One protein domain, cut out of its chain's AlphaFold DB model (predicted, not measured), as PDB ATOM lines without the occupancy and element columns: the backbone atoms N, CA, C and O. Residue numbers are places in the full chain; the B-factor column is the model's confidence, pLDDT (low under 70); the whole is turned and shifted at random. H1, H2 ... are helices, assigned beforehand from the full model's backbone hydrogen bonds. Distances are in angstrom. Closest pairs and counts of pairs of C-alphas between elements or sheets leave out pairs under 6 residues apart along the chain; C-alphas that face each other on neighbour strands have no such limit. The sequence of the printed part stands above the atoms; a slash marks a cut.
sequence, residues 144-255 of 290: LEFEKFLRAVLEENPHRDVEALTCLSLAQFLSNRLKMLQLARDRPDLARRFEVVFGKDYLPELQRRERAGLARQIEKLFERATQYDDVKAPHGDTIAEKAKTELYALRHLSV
ATOM      1  N   LEU A 144      10.380 -26.517 -16.941       91.25
ATOM      2  CA  LEU A 144       9.980 -25.220 -16.353       91.25
ATOM      3  C   LEU A 144      10.545 -24.023 -17.124       91.25
ATOM      4  O   LEU A 144       9.978 -22.936 -17.078       91.25
ATOM      5  N   GLU A 145      11.612 -24.228 -17.888       92.94
ATOM      6  CA  GLU A 145      12.238 -23.241 -18.761       92.94
ATOM      7  C   GLU A 145      11.245 -22.674 -19.782       92.94
ATOM      8  O   GLU A 145      11.329 -21.499 -20.137       92.94
ATOM      9  N   PHE A 146      10.258 -23.467 -20.218       96.12
ATOM     10  CA  PHE A 146       9.225 -23.018 -21.156       96.12
ATOM     11  C   PHE A 146       8.375 -21.882 -20.592       96.12
ATOM     12  O   PHE A 146       7.967 -20.991 -21.335       96.12
ATOM     13  N   GLU A 147       8.164 -21.847 -19.275       96.75
ATOM     14  CA  GLU A 147       7.453 -20.742 -18.642       96.75
ATOM     15  C   GLU A 147       8.171 -19.409 -18.838       96.75
ATOM     16  O   GLU A 147       7.512 -18.393 -19.054       96.75
ATOM     17  N   LYS A 148       9.510 -19.408 -18.790       96.88
ATOM     18  CA  LYS A 148      10.302 -18.192 -18.998       96.88
ATOM     19  C   LYS A 148      10.007 -17.589 -20.370       96.88
ATOM     20  O   LYS A 148       9.780 -16.388 -20.466       96.88
ATOM     21  N   PHE A 149       9.965 -18.423 -21.410       98.44
ATOM     22  CA  PHE A 149       9.632 -17.967 -22.757       98.44
ATOM     23  C   PHE A 149       8.179 -17.499 -22.866       98.44
ATOM     24  O   PHE A 149       7.933 -16.399 -23.346       98.44
ATOM     25  N   LEU A 150       7.219 -18.289 -22.370       98.75
ATOM     26  CA  LEU A 150       5.795 -17.936 -22.411       98.75
ATOM     27  C   LEU A 150       5.509 -16.594 -21.717       98.75
ATOM     28  O   LEU A 150       4.715 -15.800 -22.213       98.75
ATOM     29  N   ARG A 151       6.163 -16.316 -20.583       98.50
ATOM     30  CA  ARG A 151       6.037 -15.026 -19.891       98.50
ATOM     31  C   ARG A 151       6.667 -13.883 -20.676       98.50
ATOM     32  O   ARG A 151       6.005 -12.870 -20.854       98.50
ATOM     33  N   ALA A 152       7.877 -14.072 -21.199       98.56
ATOM     34  CA  ALA A 152       8.539 -13.058 -22.017       98.56
ATOM     35  C   ALA A 152       7.715 -12.698 -23.264       98.56
ATOM     36  O   ALA A 152       7.580 -11.530 -23.601       98.56
ATOM     37  N   VAL A 153       7.074 -13.678 -23.912       98.69
ATOM     38  CA  VAL A 153       6.159 -13.412 -25.033       98.69
ATOM     39  C   VAL A 153       4.977 -12.537 -24.597       98.69
ATOM     40  O   VAL A 153       4.637 -11.601 -25.308       98.69
ATOM     41  N   LEU A 154       4.380 -12.772 -23.423       98.50
ATOM     42  CA  LEU A 154       3.291 -11.923 -22.909       98.50
ATOM     43  C   LEU A 154       3.726 -10.503 -22.522       98.50
ATOM     44  O   LEU A 154       2.865  -9.630 -22.409       98.50
ATOM     45  N   GLU A 155       5.015 -10.296 -22.260       98.31
ATOM     46  CA  GLU A 155       5.593  -9.007 -21.868       98.31
ATOM     47  C   GLU A 155       6.106  -8.210 -23.075       98.31
ATOM     48  O   GLU A 155       5.980  -6.989 -23.108       98.31
ATOM     49  N   GLU A 156       6.681  -8.889 -24.069       98.31
ATOM     50  CA  GLU A 156       7.468  -8.254 -25.129       98.31
ATOM     51  C   GLU A 156       6.860  -8.367 -26.532       98.31
ATOM     52  O   GLU A 156       7.237  -7.588 -27.416       98.31
ATOM     53  N   ASN A 157       5.983  -9.345 -26.784       98.56
ATOM     54  CA  ASN A 157       5.466  -9.601 -28.128       98.56
ATOM     55  C   ASN A 157       4.312  -8.639 -28.471       98.56
ATOM     56  O   ASN A 157       3.343  -8.563 -27.718       98.56
ATOM     57  N   PRO A 158       4.369  -7.924 -29.612       98.25
ATOM     58  CA  PRO A 158       3.368  -6.913 -29.956       98.25
ATOM     59  C   PRO A 158       2.105  -7.482 -30.627       98.25
ATOM     60  O   PRO A 158       1.174  -6.730 -30.913       98.25
ATOM     61  N   HIS A 159       2.071  -8.776 -30.956       98.38
ATOM     62  CA  HIS A 159       1.003  -9.362 -31.761       98.38
ATOM     63  C   HIS A 159      -0.138  -9.892 -30.887       98.38
ATOM     64  O   HIS A 159       0.033 -10.849 -30.132       98.38
ATOM     65  N   ARG A 160      -1.338  -9.326 -31.061       97.62
ATOM     66  CA  ARG A 160      -2.553  -9.698 -30.312       97.62
ATOM     67  C   ARG A 160      -2.880 -11.192 -30.386       97.62
ATOM     68  O   ARG A 160      -3.192 -11.802 -29.367       97.62
ATOM     69  N   ASP A 161      -2.773 -11.798 -31.565       97.25
ATOM     70  CA  ASP A 161      -3.081 -13.224 -31.745       97.25
ATOM     71  C   ASP A 161      -2.079 -14.116 -30.998       97.25
ATOM     72  O   ASP A 161      -2.448 -15.144 -30.422       97.25
ATOM     73  N   VAL A 162      -0.809 -13.694 -30.952       98.25
ATOM     74  CA  VAL A 162       0.232 -14.368 -30.170       98.25
ATOM     75  C   VAL A 162      -0.038 -14.197 -28.684       98.25
ATOM     76  O   VAL A 162       0.032 -15.180 -27.951       98.25
ATOM     77  N   GLU A 163      -0.393 -12.994 -28.231       98.19
ATOM     78  CA  GLU A 163      -0.767 -12.742 -26.840       98.19
ATOM     79  C   GLU A 163      -1.930 -13.643 -26.404       98.19
ATOM     80  O   GLU A 163      -1.836 -14.320 -25.376       98.19
ATOM     81  N   ALA A 164      -2.998 -13.704 -27.205       97.81
ATOM     82  CA  ALA A 164      -4.183 -14.509 -26.936       97.81
ATOM     83  C   ALA A 164      -3.835 -15.997 -26.774       97.81
ATOM     84  O   ALA A 164      -4.154 -16.621 -25.754       97.81
ATOM     85  N   LEU A 165      -3.118 -16.557 -27.754       97.56
ATOM     86  CA  LEU A 165      -2.697 -17.955 -27.734       97.56
ATOM     87  C   LEU A 165      -1.714 -18.246 -26.591       97.56
ATOM     88  O   LEU A 165      -1.782 -19.311 -25.972       97.56
ATOM     89  N   THR A 166      -0.837 -17.300 -26.259       98.62
ATOM     90  CA  THR A 166       0.137 -17.444 -25.169       98.62
ATOM     91  C   THR A 166      -0.531 -17.374 -23.798       98.62
ATOM     92  O   THR A 166      -0.168 -18.155 -22.920       98.62
ATOM     93  N   CYS A 167      -1.554 -16.530 -23.609       98.31
ATOM     94  CA  CYS A 167      -2.334 -16.478 -22.365       98.31
ATOM     95  C   CYS A 167      -2.957 -17.842 -22.061       98.31
ATOM     96  O   CYS A 167      -2.773 -18.384 -20.967       98.31
ATOM     97  N   LEU A 168      -3.640 -18.420 -23.056       98.31
ATOM     98  CA  LEU A 168      -4.241 -19.745 -22.941       98.31
ATOM     99  C   LEU A 168      -3.177 -20.826 -22.698       98.31
ATOM    100  O   LEU A 168      -3.311 -21.636 -21.780       98.31
ATOM    101  N   SER A 169      -2.094 -20.811 -23.477       98.38
ATOM    102  CA  SER A 169      -1.026 -21.814 -23.391       98.38
ATOM    103  C   SER A 169      -0.300 -21.786 -22.047       98.38
ATOM    104  O   SER A 169      -0.035 -22.844 -21.477       98.38
ATOM    105  N   LEU A 170      -0.022 -20.599 -21.496       98.75
ATOM    106  CA  LEU A 170       0.596 -20.457 -20.179       98.75
ATOM    107  C   LEU A 170      -0.347 -20.919 -19.063       98.75
ATOM    108  O   LEU A 170       0.090 -21.630 -18.158       98.75
ATOM    109  N   ALA A 171      -1.639 -20.586 -19.138       98.50
ATOM    110  CA  ALA A 171      -2.626 -21.072 -18.175       98.50
ATOM    111  C   ALA A 171      -2.691 -22.609 -18.162       98.50
ATOM    112  O   ALA A 171      -2.652 -23.229 -17.096       98.50
ATOM    113  N   GLN A 172      -2.721 -23.232 -19.343       97.94
ATOM    114  CA  GLN A 172      -2.741 -24.688 -19.504       97.94
ATOM    115  C   GLN A 172      -1.436 -25.341 -19.028       97.94
ATOM    116  O   GLN A 172      -1.479 -26.316 -18.275       97.94
ATOM    117  N   PHE A 173      -0.281 -24.770 -19.384       98.00
ATOM    118  CA  PHE A 173       1.031 -25.226 -18.917       98.00
ATOM    119  C   PHE A 173       1.092 -25.267 -17.384       98.00
ATOM    120  O   PHE A 173       1.403 -26.301 -16.790       98.00
ATOM    121  N   LEU A 174       0.738 -24.157 -16.728       97.88
ATOM    122  CA  LEU A 174       0.778 -24.034 -15.270       97.88
ATOM    123  C   LEU A 174      -0.262 -24.925 -14.579       97.88
ATOM    124  O   LEU A 174       0.038 -25.527 -13.547       97.88
ATOM    125  N   SER A 175      -1.454 -25.063 -15.164       96.81
ATOM    126  CA  SER A 175      -2.481 -25.992 -14.676       96.81
ATOM    127  C   SER A 175      -1.973 -27.431 -14.675       96.81
ATOM    128  O   SER A 175      -2.145 -28.148 -13.690       96.81
ATOM    129  N   ASN A 176      -1.285 -27.844 -15.741       94.56
ATOM    130  CA  ASN A 176      -0.685 -29.172 -15.829       94.56
ATOM    131  C   ASN A 176       0.426 -29.366 -14.786       94.56
ATOM    132  O   ASN A 176       0.501 -30.431 -14.178       94.56
ATOM    133  N   ARG A 177       1.240 -28.339 -14.500       94.06
ATOM    134  CA  ARG A 177       2.234 -28.392 -13.410       94.06
ATOM    135  C   ARG A 177       1.597 -28.576 -12.039       94.06
ATOM    136  O   ARG A 177       2.088 -29.378 -11.247       94.06
ATOM    137  N   LEU A 178       0.490 -27.886 -11.771       93.81
ATOM    138  CA  LEU A 178      -0.227 -28.030 -10.508       93.81
ATOM    139  C   LEU A 178      -0.842 -29.432 -10.365       93.81
ATOM    140  O   LEU A 178      -0.693 -30.055  -9.317       93.81
ATOM    141  N   LYS A 179      -1.451 -29.962 -11.436       91.75
ATOM    142  CA  LYS A 179      -1.970 -31.340 -11.475       91.75
ATOM    143  C   LYS A 179      -0.864 -32.373 -11.238       91.75
ATOM    144  O   LYS A 179      -1.050 -33.298 -10.456       91.75
ATOM    145  N   MET A 180       0.305 -32.198 -11.857       90.00
ATOM    146  CA  MET A 180       1.460 -33.074 -11.623       90.00
ATOM    147  C   MET A 180       1.947 -33.031 -10.174       90.00
ATOM    148  O   MET A 180       2.250 -34.077  -9.606       90.00
ATOM    149  N   LEU A 181       2.019 -31.841  -9.572       93.44
ATOM    150  CA  LEU A 181       2.409 -31.688  -8.171       93.44
ATOM    151  C   LEU A 181       1.427 -32.402  -7.234       93.44
ATOM    152  O   LEU A 181       1.858 -33.044  -6.282       93.44
ATOM    153  N   GLN A 182       0.122 -32.305  -7.505       91.50
ATOM    154  CA  GLN A 182      -0.909 -33.029  -6.755       91.50
ATOM    155  C   GLN A 182      -0.733 -34.541  -6.902       91.50
ATOM    156  O   GLN A 182      -0.609 -35.237  -5.900       91.50
ATOM    157  N   LEU A 183      -0.595 -35.031  -8.135       88.88
ATOM    158  CA  LEU A 183      -0.388 -36.452  -8.396       88.88
ATOM    159  C   LEU A 183       0.867 -36.996  -7.694       88.88
ATOM    160  O   LEU A 183       0.832 -38.084  -7.133       88.88
ATOM    161  N   ALA A 184       1.964 -36.233  -7.672       91.06
ATOM    162  CA  ALA A 184       3.191 -36.623  -6.978       91.06
ATOM    163  C   ALA A 184       3.021 -36.741  -5.451       91.06
ATOM    164  O   ALA A 184       3.752 -37.502  -4.821       91.06
ATOM    165  N   ARG A 185       2.066 -36.018  -4.845       91.62
ATOM    166  CA  ARG A 185       1.735 -36.160  -3.414       91.62
ATOM    167  C   ARG A 185       1.010 -37.468  -3.138       91.62
ATOM    168  O   ARG A 185       1.306 -38.123  -2.145       91.62
ATOM    169  N   ASP A 186       0.110 -37.846  -4.038       89.81
ATOM    170  CA  ASP A 186      -0.680 -39.074  -3.920       89.81
ATOM    171  C   ASP A 186       0.136 -40.321  -4.307       89.81
ATOM    172  O   ASP A 186      -0.204 -41.445  -3.937       89.81
ATOM    173  N   ARG A 187       1.230 -40.132  -5.061       88.38
ATOM    174  CA  ARG A 187       2.064 -41.191  -5.642       88.38
ATOM    175  C   ARG A 187       3.561 -40.928  -5.407       88.38
ATOM    176  O   ARG A 187       4.231 -40.353  -6.271       88.38
ATOM    177  N   PRO A 188       4.132 -41.385  -4.274       86.50
ATOM    178  CA  PRO A 188       5.553 -41.196  -3.960       86.50
ATOM    179  C   PRO A 188       6.514 -41.787  -5.005       86.50
ATOM    180  O   PRO A 188       7.616 -41.274  -5.210       86.50
ATOM    181  N   ASP A 189       6.095 -42.846  -5.704       83.62
ATOM    182  CA  ASP A 189       6.832 -43.432  -6.825       83.62
ATOM    183  C   ASP A 189       6.987 -42.445  -7.993       83.62
ATOM    184  O   ASP A 189       8.063 -42.356  -8.586       83.62
ATOM    185  N   LEU A 190       5.949 -41.656  -8.284       83.44
ATOM    186  CA  LEU A 190       5.983 -40.600  -9.298       83.44
ATOM    187  C   LEU A 190       6.834 -39.406  -8.862       83.44
ATOM    188  O   LEU A 190       7.568 -38.862  -9.686       83.44
ATOM    189  N   ALA A 191       6.813 -39.038  -7.577       87.19
ATOM    190  CA  ALA A 191       7.658 -37.961  -7.062       87.19
ATOM    191  C   ALA A 191       9.150 -38.234  -7.314       87.19
ATOM    192  O   ALA A 191       9.843 -37.412  -7.916       87.19
ATOM    193  N   ARG A 192       9.617 -39.441  -6.961       83.31
ATOM    194  CA  ARG A 192      10.996 -39.880  -7.224       83.31
ATOM    195  C   ARG A 192      11.342 -39.844  -8.714       83.31
ATOM    196  O   ARG A 192      12.463 -39.502  -9.077       83.31
ATOM    197  N   ARG A 193      10.399 -40.190  -9.593       79.00
ATOM    198  CA  ARG A 193      10.613 -40.140 -11.049       79.00
ATOM    199  C   ARG A 193      10.794 -38.712 -11.547       79.00
ATOM    200  O   ARG A 193      11.694 -38.466 -12.343       79.00
ATOM    201  N   PHE A 194       9.985 -37.768 -11.072       83.12
ATOM    202  CA  PHE A 194      10.145 -36.364 -11.445       83.12
ATOM    203  C   PHE A 194      11.501 -35.805 -11.011       83.12
ATOM    204  O   PHE A 194      12.115 -35.085 -11.791       83.12
ATOM    205  N   GLU A 195      12.020 -36.205  -9.848       83.19
ATOM    206  CA  GLU A 195      13.386 -35.850  -9.441       83.19
ATOM    207  C   GLU A 195      14.451 -36.408 -10.398       83.19
ATOM    208  O   GLU A 195      15.420 -35.719 -10.711       83.19
ATOM    209  N   VAL A 196      14.276 -37.642 -10.886       78.00
ATOM    210  CA  VAL A 196      15.211 -38.280 -11.828       78.00
ATOM    211  C   VAL A 196      15.180 -37.617 -13.206       78.00
ATOM    212  O   VAL A 196      16.232 -37.454 -13.814       78.00
ATOM    213  N   VAL A 197      14.002 -37.237 -13.707       76.31
ATOM    214  CA  VAL A 197      13.834 -36.720 -15.081       76.31
ATOM    215  C   VAL A 197      14.039 -35.204 -15.165       76.31
ATOM    216  O   VAL A 197      14.616 -34.702 -16.133       76.31
ATOM    217  N   PHE A 198      13.561 -34.464 -14.164       80.62
ATOM    218  CA  PHE A 198      13.533 -32.996 -14.162       80.62
ATOM    219  C   PHE A 198      14.460 -32.366 -13.116       80.62
ATOM    220  O   PHE A 198      14.560 -31.144 -13.055       80.62
ATOM    221  N   GLY A 199      15.143 -33.182 -12.313       84.06
ATOM    222  CA  GLY A 199      16.031 -32.723 -11.252       84.06
ATOM    223  C   GLY A 199      15.330 -32.580  -9.900       84.06
ATOM    224  O   GLY A 199      14.114 -32.398  -9.799       84.06
ATOM    225  N   LYS A 200      16.130 -32.650  -8.831       88.75
ATOM    226  CA  LYS A 200      15.660 -32.664  -7.433       88.75
ATOM    227  C   LYS A 200      14.892 -31.405  -7.026       88.75
ATOM    228  O   LYS A 200      14.037 -31.471  -6.149       88.75
ATOM    229  N   ASP A 201      15.158 -30.282  -7.686       90.38
ATOM    230  CA  ASP A 201      14.547 -28.993  -7.351       90.38
ATOM    231  C   ASP A 201      13.180 -28.777  -8.015       90.38
ATOM    232  O   ASP A 201      12.444 -27.872  -7.622       90.38
ATOM    233  N   TYR A 202      12.783 -29.624  -8.972       90.62
ATOM    234  CA  TYR A 202      11.564 -29.432  -9.760       90.62
ATOM    235  C   TYR A 202      10.283 -29.402  -8.904       90.62
ATOM    236  O   TYR A 202       9.477 -28.473  -9.003       90.62
ATOM    237  N   LEU A 203      10.080 -30.402  -8.038       93.94
ATOM    238  CA  LEU A 203       8.894 -30.466  -7.172       93.94
ATOM    239  C   LEU A 203       8.931 -29.458  -6.013       93.94
ATOM    240  O   LEU A 203       7.901 -28.809  -5.791       93.94
ATOM    241  N   PRO A 204      10.063 -29.262  -5.302       95.25
ATOM    242  CA  PRO A 204      10.193 -28.183  -4.324       95.25
ATOM    243  C   PRO A 204       9.867 -26.801  -4.906       95.25
ATOM    244  O   PRO A 204       9.145 -26.023  -4.277       95.25
ATOM    245  N   GLU A 205      10.323 -26.513  -6.130       94.50
ATOM    246  CA  GLU A 205      10.013 -25.268  -6.835       94.50
ATOM    247  C   GLU A 205       8.507 -25.111  -7.065       94.50
ATOM    248  O   GLU A 205       7.911 -24.093  -6.696       94.50
ATOM    249  N   LEU A 206       7.857 -26.131  -7.628       95.44
ATOM    250  CA  LEU A 206       6.413 -26.105  -7.859       95.44
ATOM    251  C   LEU A 206       5.622 -25.945  -6.557       95.44
ATOM    252  O   LEU A 206       4.653 -25.184  -6.521       95.44
ATOM    253  N   GLN A 207       6.052 -26.593  -5.472       96.44
ATOM    254  CA  GLN A 207       5.422 -26.441  -4.163       96.44
ATOM    255  C   GLN A 207       5.563 -25.017  -3.617       96.44
ATOM    256  O   GLN A 207       4.592 -24.454  -3.104       96.44
ATOM    257  N   ARG A 208       6.745 -24.404  -3.740       97.19
ATOM    258  CA  ARG A 208       6.955 -23.002  -3.352       97.19
ATOM    259  C   ARG A 208       6.010 -22.078  -4.115       97.19
ATOM    260  O   ARG A 208       5.401 -21.185  -3.528       97.19
ATOM    261  N   ARG A 209       5.850 -22.314  -5.415       95.56
ATOM    262  CA  ARG A 209       5.000 -21.501  -6.292       95.56
ATOM    263  C   ARG A 209       3.513 -21.684  -6.031       95.56
ATOM    264  O   ARG A 209       2.771 -20.704  -6.050       95.56
ATOM    265  N   GLU A 210       3.074 -22.905  -5.742       96.12
ATOM    266  CA  GLU A 210       1.706 -23.163  -5.285       96.12
ATOM    267  C   GLU A 210       1.393 -22.325  -4.040       96.12
ATOM    268  O   GLU A 210       0.415 -21.573  -4.043       96.12
ATOM    269  N   ARG A 211       2.271 -22.361  -3.025       96.31
ATOM    270  CA  ARG A 211       2.141 -21.542  -1.804       96.31
ATOM    271  C   ARG A 211       2.145 -20.040  -2.103       96.31
ATOM    272  O   ARG A 211       1.427 -19.288  -1.453       96.31
ATOM    273  N   ALA A 212       2.887 -19.609  -3.123       96.62
ATOM    274  CA  ALA A 212       2.902 -18.228  -3.609       96.62
ATOM    275  C   ALA A 212       1.653 -17.834  -4.433       96.62
ATOM    276  O   ALA A 212       1.583 -16.732  -4.975       96.62
ATOM    277  N   GLY A 213       0.641 -18.701  -4.533       96.81
ATOM    278  CA  GLY A 213      -0.634 -18.383  -5.171       96.81
ATOM    279  C   GLY A 213      -0.693 -18.685  -6.666       96.81
ATOM    280  O   GLY A 213      -1.414 -17.993  -7.385       96.81
ATOM    281  N   LEU A 214       0.015 -19.718  -7.138       96.44
ATOM    282  CA  LEU A 214      -0.017 -20.155  -8.540       96.44
ATOM    283  C   LEU A 214      -1.443 -20.366  -9.084       96.44
ATOM    284  O   LEU A 214      -1.727 -19.953 -10.204       96.44
ATOM    285  N   ALA A 215      -2.360 -20.921  -8.285       95.31
ATOM    286  CA  ALA A 215      -3.758 -21.117  -8.691       95.31
ATOM    287  C   ALA A 215      -4.453 -19.803  -9.093       95.31
ATOM    288  O   ALA A 215      -5.128 -19.746 -10.116       95.31
ATOM    289  N   ARG A 216      -4.213 -18.714  -8.347       96.88
ATOM    290  CA  ARG A 216      -4.747 -17.381  -8.679       96.88
ATOM    291  C   ARG A 216      -4.123 -16.814  -9.954       96.88
ATOM    292  O   ARG A 216      -4.785 -16.090 -10.685       96.88
ATOM    293  N   GLN A 217      -2.853 -17.121 -10.224       97.81
ATOM    294  CA  GLN A 217      -2.202 -16.705 -11.472       97.81
ATOM    295  C   GLN A 217      -2.800 -17.433 -12.681       97.81
ATOM    296  O   GLN A 217      -3.072 -16.796 -13.692       97.81
ATOM    297  N   ILE A 218      -3.033 -18.745 -12.560       98.44
ATOM    298  CA  ILE A 218      -3.688 -19.562 -13.589       98.44
ATOM    299  C   ILE A 218      -5.075 -19.003 -13.910       98.44
ATOM    300  O   ILE A 218      -5.394 -18.788 -15.075       98.44
ATOM    301  N   GLU A 219      -5.876 -18.727 -12.878       98.19
ATOM    302  CA  GLU A 219      -7.222 -18.177 -13.039       98.19
ATOM    303  C   GLU A 219      -7.204 -16.849 -13.807       98.19
ATOM    304  O   GLU A 219      -7.899 -16.720 -14.811       98.19
ATOM    305  N   LYS A 220      -6.325 -15.911 -13.427       98.56
ATOM    306  CA  LYS A 220      -6.167 -14.622 -14.125       98.56
ATOM    307  C   LYS A 220      -5.741 -14.768 -15.586       98.56
ATOM    308  O   LYS A 220      -6.152 -13.973 -16.428       98.56
ATOM    309  N   LEU A 221      -4.897 -15.751 -15.901       98.69
ATOM    310  CA  LEU A 221      -4.485 -16.013 -17.282       98.69
ATOM    311  C   LEU A 221      -5.653 -16.534 -18.120       98.69
ATOM    312  O   LEU A 221      -5.833 -16.077 -19.249       98.69
ATOM    313  N   PHE A 222      -6.474 -17.432 -17.566       98.62
ATOM    314  CA  PHE A 222      -7.704 -17.855 -18.230       98.62
ATOM    315  C   PHE A 222      -8.692 -16.694 -18.377       98.62
ATOM    316  O   PHE A 222      -9.225 -16.512 -19.465       98.62
ATOM    317  N   GLU A 223      -8.889 -15.866 -17.348       98.62
ATOM    318  CA  GLU A 223      -9.726 -14.660 -17.431       98.62
ATOM    319  C   GLU A 223      -9.260 -13.716 -18.544       98.62
ATOM    320  O   GLU A 223     -10.075 -13.306 -19.369       98.62
ATOM    321  N   ARG A 224      -7.955 -13.434 -18.649       98.44
ATOM    322  CA  ARG A 224      -7.400 -12.655 -19.770       98.44
ATOM    323  C   ARG A 224      -7.663 -13.340 -21.112       98.44
ATOM    324  O   ARG A 224      -8.086 -12.680 -22.052       98.44
ATOM    325  N   ALA A 225      -7.486 -14.660 -21.193       98.25
ATOM    326  CA  ALA A 225      -7.766 -15.421 -22.408       98.25
ATOM    327  C   ALA A 225      -9.258 -15.377 -22.820       98.25
ATOM    328  O   ALA A 225      -9.561 -15.447 -24.007       98.25
ATOM    329  N   THR A 226     -10.199 -15.183 -21.883       98.25
ATOM    330  CA  THR A 226     -11.634 -15.033 -22.216       98.25
ATOM    331  C   THR A 226     -11.976 -13.770 -23.012       98.25
ATOM    332  O   THR A 226     -13.070 -13.706 -23.567       98.25
ATOM    333  N   GLN A 227     -11.064 -12.795 -23.089       98.06
ATOM    334  CA  GLN A 227     -11.266 -11.531 -23.809       98.06
ATOM    335  C   GLN A 227     -11.009 -11.642 -25.327       98.06
ATOM    336  O   GLN A 227     -11.125 -10.652 -26.043       98.06
ATOM    337  N   TYR A 228     -10.640 -12.831 -25.817       97.50
ATOM    338  CA  TYR A 228     -10.263 -13.094 -27.211       97.50
ATOM    339  C   TYR A 228     -11.281 -14.010 -27.907       97.50
ATOM    340  O   TYR A 228     -11.025 -15.199 -28.116       97.50
ATOM    341  N   ASP A 229     -12.468 -13.480 -28.207       97.00
ATOM    342  CA  ASP A 229     -13.584 -14.212 -28.829       97.00
ATOM    343  C   ASP A 229     -13.505 -14.303 -30.361       97.00
ATOM    344  O   ASP A 229     -14.194 -15.112 -30.974       97.00
ATOM    345  N   ASP A 230     -12.618 -13.533 -30.976       96.38
ATOM    346  CA  ASP A 230     -12.356 -13.495 -32.411       96.38
ATOM    347  C   ASP A 230     -11.103 -14.293 -32.816       96.38
ATOM    348  O   ASP A 230     -11.000 -14.765 -33.950       96.38
ATOM    349  N   VAL A 231     -10.163 -14.505 -31.888       96.31
ATOM    350  CA  VAL A 231      -8.923 -15.250 -32.151       96.31
ATOM    351  C   VAL A 231      -9.184 -16.753 -32.110       96.31
ATOM    352  O   VAL A 231      -9.694 -17.289 -31.126       96.31
ATOM    353  N   LYS A 232      -8.782 -17.463 -33.166       95.00
ATOM    354  CA  LYS A 232      -8.933 -18.917 -33.281       95.00
ATOM    355  C   LYS A 232      -7.735 -19.666 -32.705       95.00
ATOM    356  O   LYS A 232      -6.585 -19.364 -33.011       95.00
ATOM    357  N   ALA A 233      -8.011 -20.697 -31.910       89.69
ATOM    358  CA  ALA A 233      -7.005 -21.682 -31.543       89.69
ATOM    359  C   ALA A 233      -6.664 -22.568 -32.761       89.69
ATOM    360  O   ALA A 233      -7.511 -22.749 -33.641       89.69
ATOM    361  N   PRO A 234      -5.493 -23.235 -32.787       84.38
ATOM    362  CA  PRO A 234      -5.118 -24.132 -33.888       84.38
ATOM    363  C   PRO A 234      -6.098 -25.290 -34.181       84.38
ATOM    364  O   PRO A 234      -5.977 -25.933 -35.217       84.38
ATOM    365  N   HIS A 235      -7.063 -25.562 -33.290       76.25
ATOM    366  CA  HIS A 235      -8.034 -26.663 -33.392       76.25
ATOM    367  C   HIS A 235      -9.504 -26.180 -33.394       76.25
ATOM    368  O   HIS A 235     -10.374 -26.844 -32.842       76.25
ATOM    369  N   GLY A 236      -9.784 -25.023 -34.005       82.38
ATOM    370  CA  GLY A 236     -11.133 -24.619 -34.442       82.38
ATOM    371  C   GLY A 236     -11.913 -23.689 -33.504       82.38
ATOM    372  O   GLY A 236     -12.484 -22.697 -33.969       82.38
ATOM    373  N   ASP A 237     -11.924 -23.962 -32.200       91.31
ATOM    374  CA  ASP A 237     -12.602 -23.082 -31.235       91.31
ATOM    375  C   ASP A 237     -11.859 -21.748 -31.081       91.31
ATOM    376  O   ASP A 237     -10.653 -21.643 -31.337       91.31
ATOM    377  N   THR A 238     -12.565 -20.720 -30.623       96.88
ATOM    378  CA  THR A 238     -11.942 -19.449 -30.231       96.88
ATOM    379  C   THR A 238     -11.126 -19.616 -28.946       96.88
ATOM    380  O   THR A 238     -11.369 -20.515 -28.131       96.88
ATOM    381  N   ILE A 239     -10.146 -18.736 -28.736       97.69
ATOM    382  CA  ILE A 239      -9.364 -18.698 -27.496       97.69
ATOM    383  C   ILE A 239     -10.293 -18.487 -26.293       97.69
ATOM    384  O   ILE A 239     -10.152 -19.190 -25.287       97.69
ATOM    385  N   ALA A 240     -11.289 -17.604 -26.414       98.00
ATOM    386  CA  ALA A 240     -12.251 -17.355 -25.350       98.00
ATOM    387  C   ALA A 240     -13.105 -18.579 -24.998       98.00
ATOM    388  O   ALA A 240     -13.306 -18.846 -23.815       98.00
ATOM    389  N   GLU A 241     -13.605 -19.339 -25.976       97.50
ATOM    390  CA  GLU A 241     -14.404 -20.551 -25.719       97.50
ATOM    391  C   GLU A 241     -13.599 -21.617 -24.967       97.50
ATOM    392  O   GLU A 241     -14.076 -22.176 -23.969       97.50
ATOM    393  N   LYS A 242     -12.343 -21.845 -25.379       96.81
ATOM    394  CA  LYS A 242     -11.443 -22.765 -24.671       96.81
ATOM    395  C   LYS A 242     -11.154 -22.285 -23.252       96.81
ATOM    396  O   LYS A 242     -11.258 -23.066 -22.308       96.81
ATOM    397  N   ALA A 243     -10.845 -20.999 -23.089       97.81
ATOM    398  CA  ALA A 243     -10.563 -20.414 -21.783       97.81
ATOM    399  C   ALA A 243     -11.771 -20.482 -20.839       97.81
ATOM    400  O   ALA A 243     -11.606 -20.843 -19.679       97.81
ATOM    401  N   LYS A 244     -12.987 -20.194 -21.325       98.00
ATOM    402  CA  LYS A 244     -14.228 -20.284 -20.535       98.00
ATOM    403  C   LYS A 244     -14.472 -21.707 -20.035       98.00
ATOM    404  O   LYS A 244     -14.788 -21.885 -18.862       98.00
ATOM    405  N   THR A 245     -14.275 -22.705 -20.896       96.38
ATOM    406  CA  THR A 245     -14.424 -24.126 -20.540       96.38
ATOM    407  C   THR A 245     -13.445 -24.538 -19.436       96.38
ATOM    408  O   THR A 245     -13.850 -25.088 -18.412       96.38
ATOM    409  N   GLU A 246     -12.161 -24.222 -19.600       96.38
ATOM    410  CA  GLU A 246     -11.117 -24.579 -18.628       96.38
ATOM    411  C   GLU A 246     -11.258 -23.789 -17.314       96.38
ATOM    412  O   GLU A 246     -11.080 -24.338 -16.227       96.38
ATOM    413  N   LEU A 247     -11.650 -22.512 -17.389       97.25
ATOM    414  CA  LEU A 247     -11.929 -21.676 -16.221       97.25
ATOM    415  C   LEU A 247     -13.125 -22.203 -15.422       97.25
ATOM    416  O   LEU A 247     -13.085 -22.228 -14.191       97.25
ATOM    417  N   TYR A 248     -14.174 -22.661 -16.108       96.69
ATOM    418  CA  TYR A 248     -15.300 -23.328 -15.465       96.69
ATOM    419  C   TYR A 248     -14.840 -24.605 -14.751       96.69
ATOM    420  O   TYR A 248     -15.139 -24.795 -13.570       96.69
ATOM    421  N   ALA A 249     -14.047 -25.448 -15.418       94.81
ATOM    422  CA  ALA A 249     -13.506 -26.660 -14.808       94.81
ATOM    423  C   ALA A 249     -12.632 -26.356 -13.574       94.81
ATOM    424  O   ALA A 249     -12.753 -27.021 -12.542       94.81
ATOM    425  N   LEU A 250     -11.812 -25.304 -13.629       94.00
ATOM    426  CA  LEU A 250     -11.009 -24.847 -12.495       94.00
ATOM    427  C   LEU A 250     -11.883 -24.408 -11.304       94.00
ATOM    428  O   LEU A 250     -11.597 -24.743 -10.153       94.00
ATOM    429  N   ARG A 251     -12.970 -23.676 -11.568       94.19
ATOM    430  CA  ARG A 251     -13.859 -23.129 -10.530       94.19
ATOM    431  C   ARG A 251     -14.807 -24.166  -9.931       94.19
ATOM    432  O   ARG A 251     -15.107 -24.078  -8.736       94.19
ATOM    433  N   HIS A 252     -15.238 -25.146 -10.726       94.12
ATOM    434  CA  HIS A 252     -16.363 -26.022 -10.387       94.12
ATOM    435  C   HIS A 252     -16.045 -27.525 -10.412       94.12
ATOM    436  O   HIS A 252     -16.692 -28.270  -9.686       94.12
ATOM    437  N   LEU A 253     -15.058 -27.982 -11.191       92.69
ATOM    438  CA  LEU A 253     -14.799 -29.410 -11.461       92.69
ATOM    439  C   LEU A 253     -13.422 -29.891 -10.970       92.69
ATOM    440  O   LEU A 253     -12.876 -30.872 -11.469       92.69
ATOM    441  N   SER A 254     -12.832 -29.186 -10.006       88.75
ATOM    442  CA  SER A 254     -11.518 -29.512  -9.436       88.75
ATOM    443  C   SER A 254     -11.640 -30.200  -8.073       88.75
ATOM    444  O   SER A 254     -12.675 -30.117  -7.412       88.75
ATOM    445  N   VAL A 255     -10.569 -30.866  -7.625       86.62
ATOM    446  CA  VAL A 255     -10.519 -31.540  -6.315       86.62
ATOM    447  C   VAL A 255     -10.948 -30.583  -5.195       86.62
ATOM    448  O   VAL A 255     -10.508 -29.435  -5.135       86.62
TER     449      VAL A 255
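This is residues 144 to 255 of the 290 residues of the protein "AhpC-TSA domain-containing protein" of Planctomycetaceae bacterium (UniProt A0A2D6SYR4). One long helix, H2, runs through the whole domain as a spine; H1 folds back along its first half, and H5 and H6 complete an up and down bundle of three helices with H2, each running against the one before it in the chain. Near the other end of H2, H3 turns back at a corner and H4 crosses the spine. The printed part has 112 residues with six named helices, H1 to H6 in order, and no named strand; its class is all helix. It is compact, with a radius of gyration of the C-alphas of 15.0 A and spans of 44 by 32 by 26 A.

Find C-alpha 160 at (-2.553, -9.698, -30.312); from there H2 runs 39.5 A to C-alpha 186 at (-0.680, -39.074, -3.920). Before it stands H1, residues 145 to 156, 17.0 A long. After it come H3, residues 188 to 198, H4, residues 202 to 211, and H5, residues 214 to 225. H6, residues 239 to 252, runs 19.9 A and ends at C-alpha 252, (-16.363, -26.022, -10.387).

Begin at the hub, H2, which touches the five other helices. Its closest C-alphas to H5 are Ala 171 and Ile 218, 4.9 A apart, at a shallow tilt of 28 degrees, opposite ways. H6 touches residues 164 to 168 of H2 alone, closest at the C-alphas of Leu 168 and Ala 243, 6.5 A. H5 and H6 form a helical hairpin, with the C-alphas of Phe 222 and Ala 243 closest at 5.2 A. H1 and H2 form another, with the C-alphas of Leu 154 and Glu 163 closest at 5.7 A. H4 is about perpendicular to H2, at 76 degrees, with the C-alphas of Leu 181 and Leu 203 closest at 6.7 A. H3 touches H2 only at the corner, at the C-alphas of Ala 184 and Ala 191, 4.7 A apart. H1 and H6 are apart. Every O i to N i+4 pair is within hydrogen-bond range in H2, H3, H4, H5 and H6, and 7 of 8 in H1.

The C-alphas of Asp 189 and Asp 230 are the two farthest apart, 43.8 A. The link from H5 to H6, residues 226 to 238, is long; the other links are tight. The printed part has no cut, and no printed residue is under 70 in pLDDT.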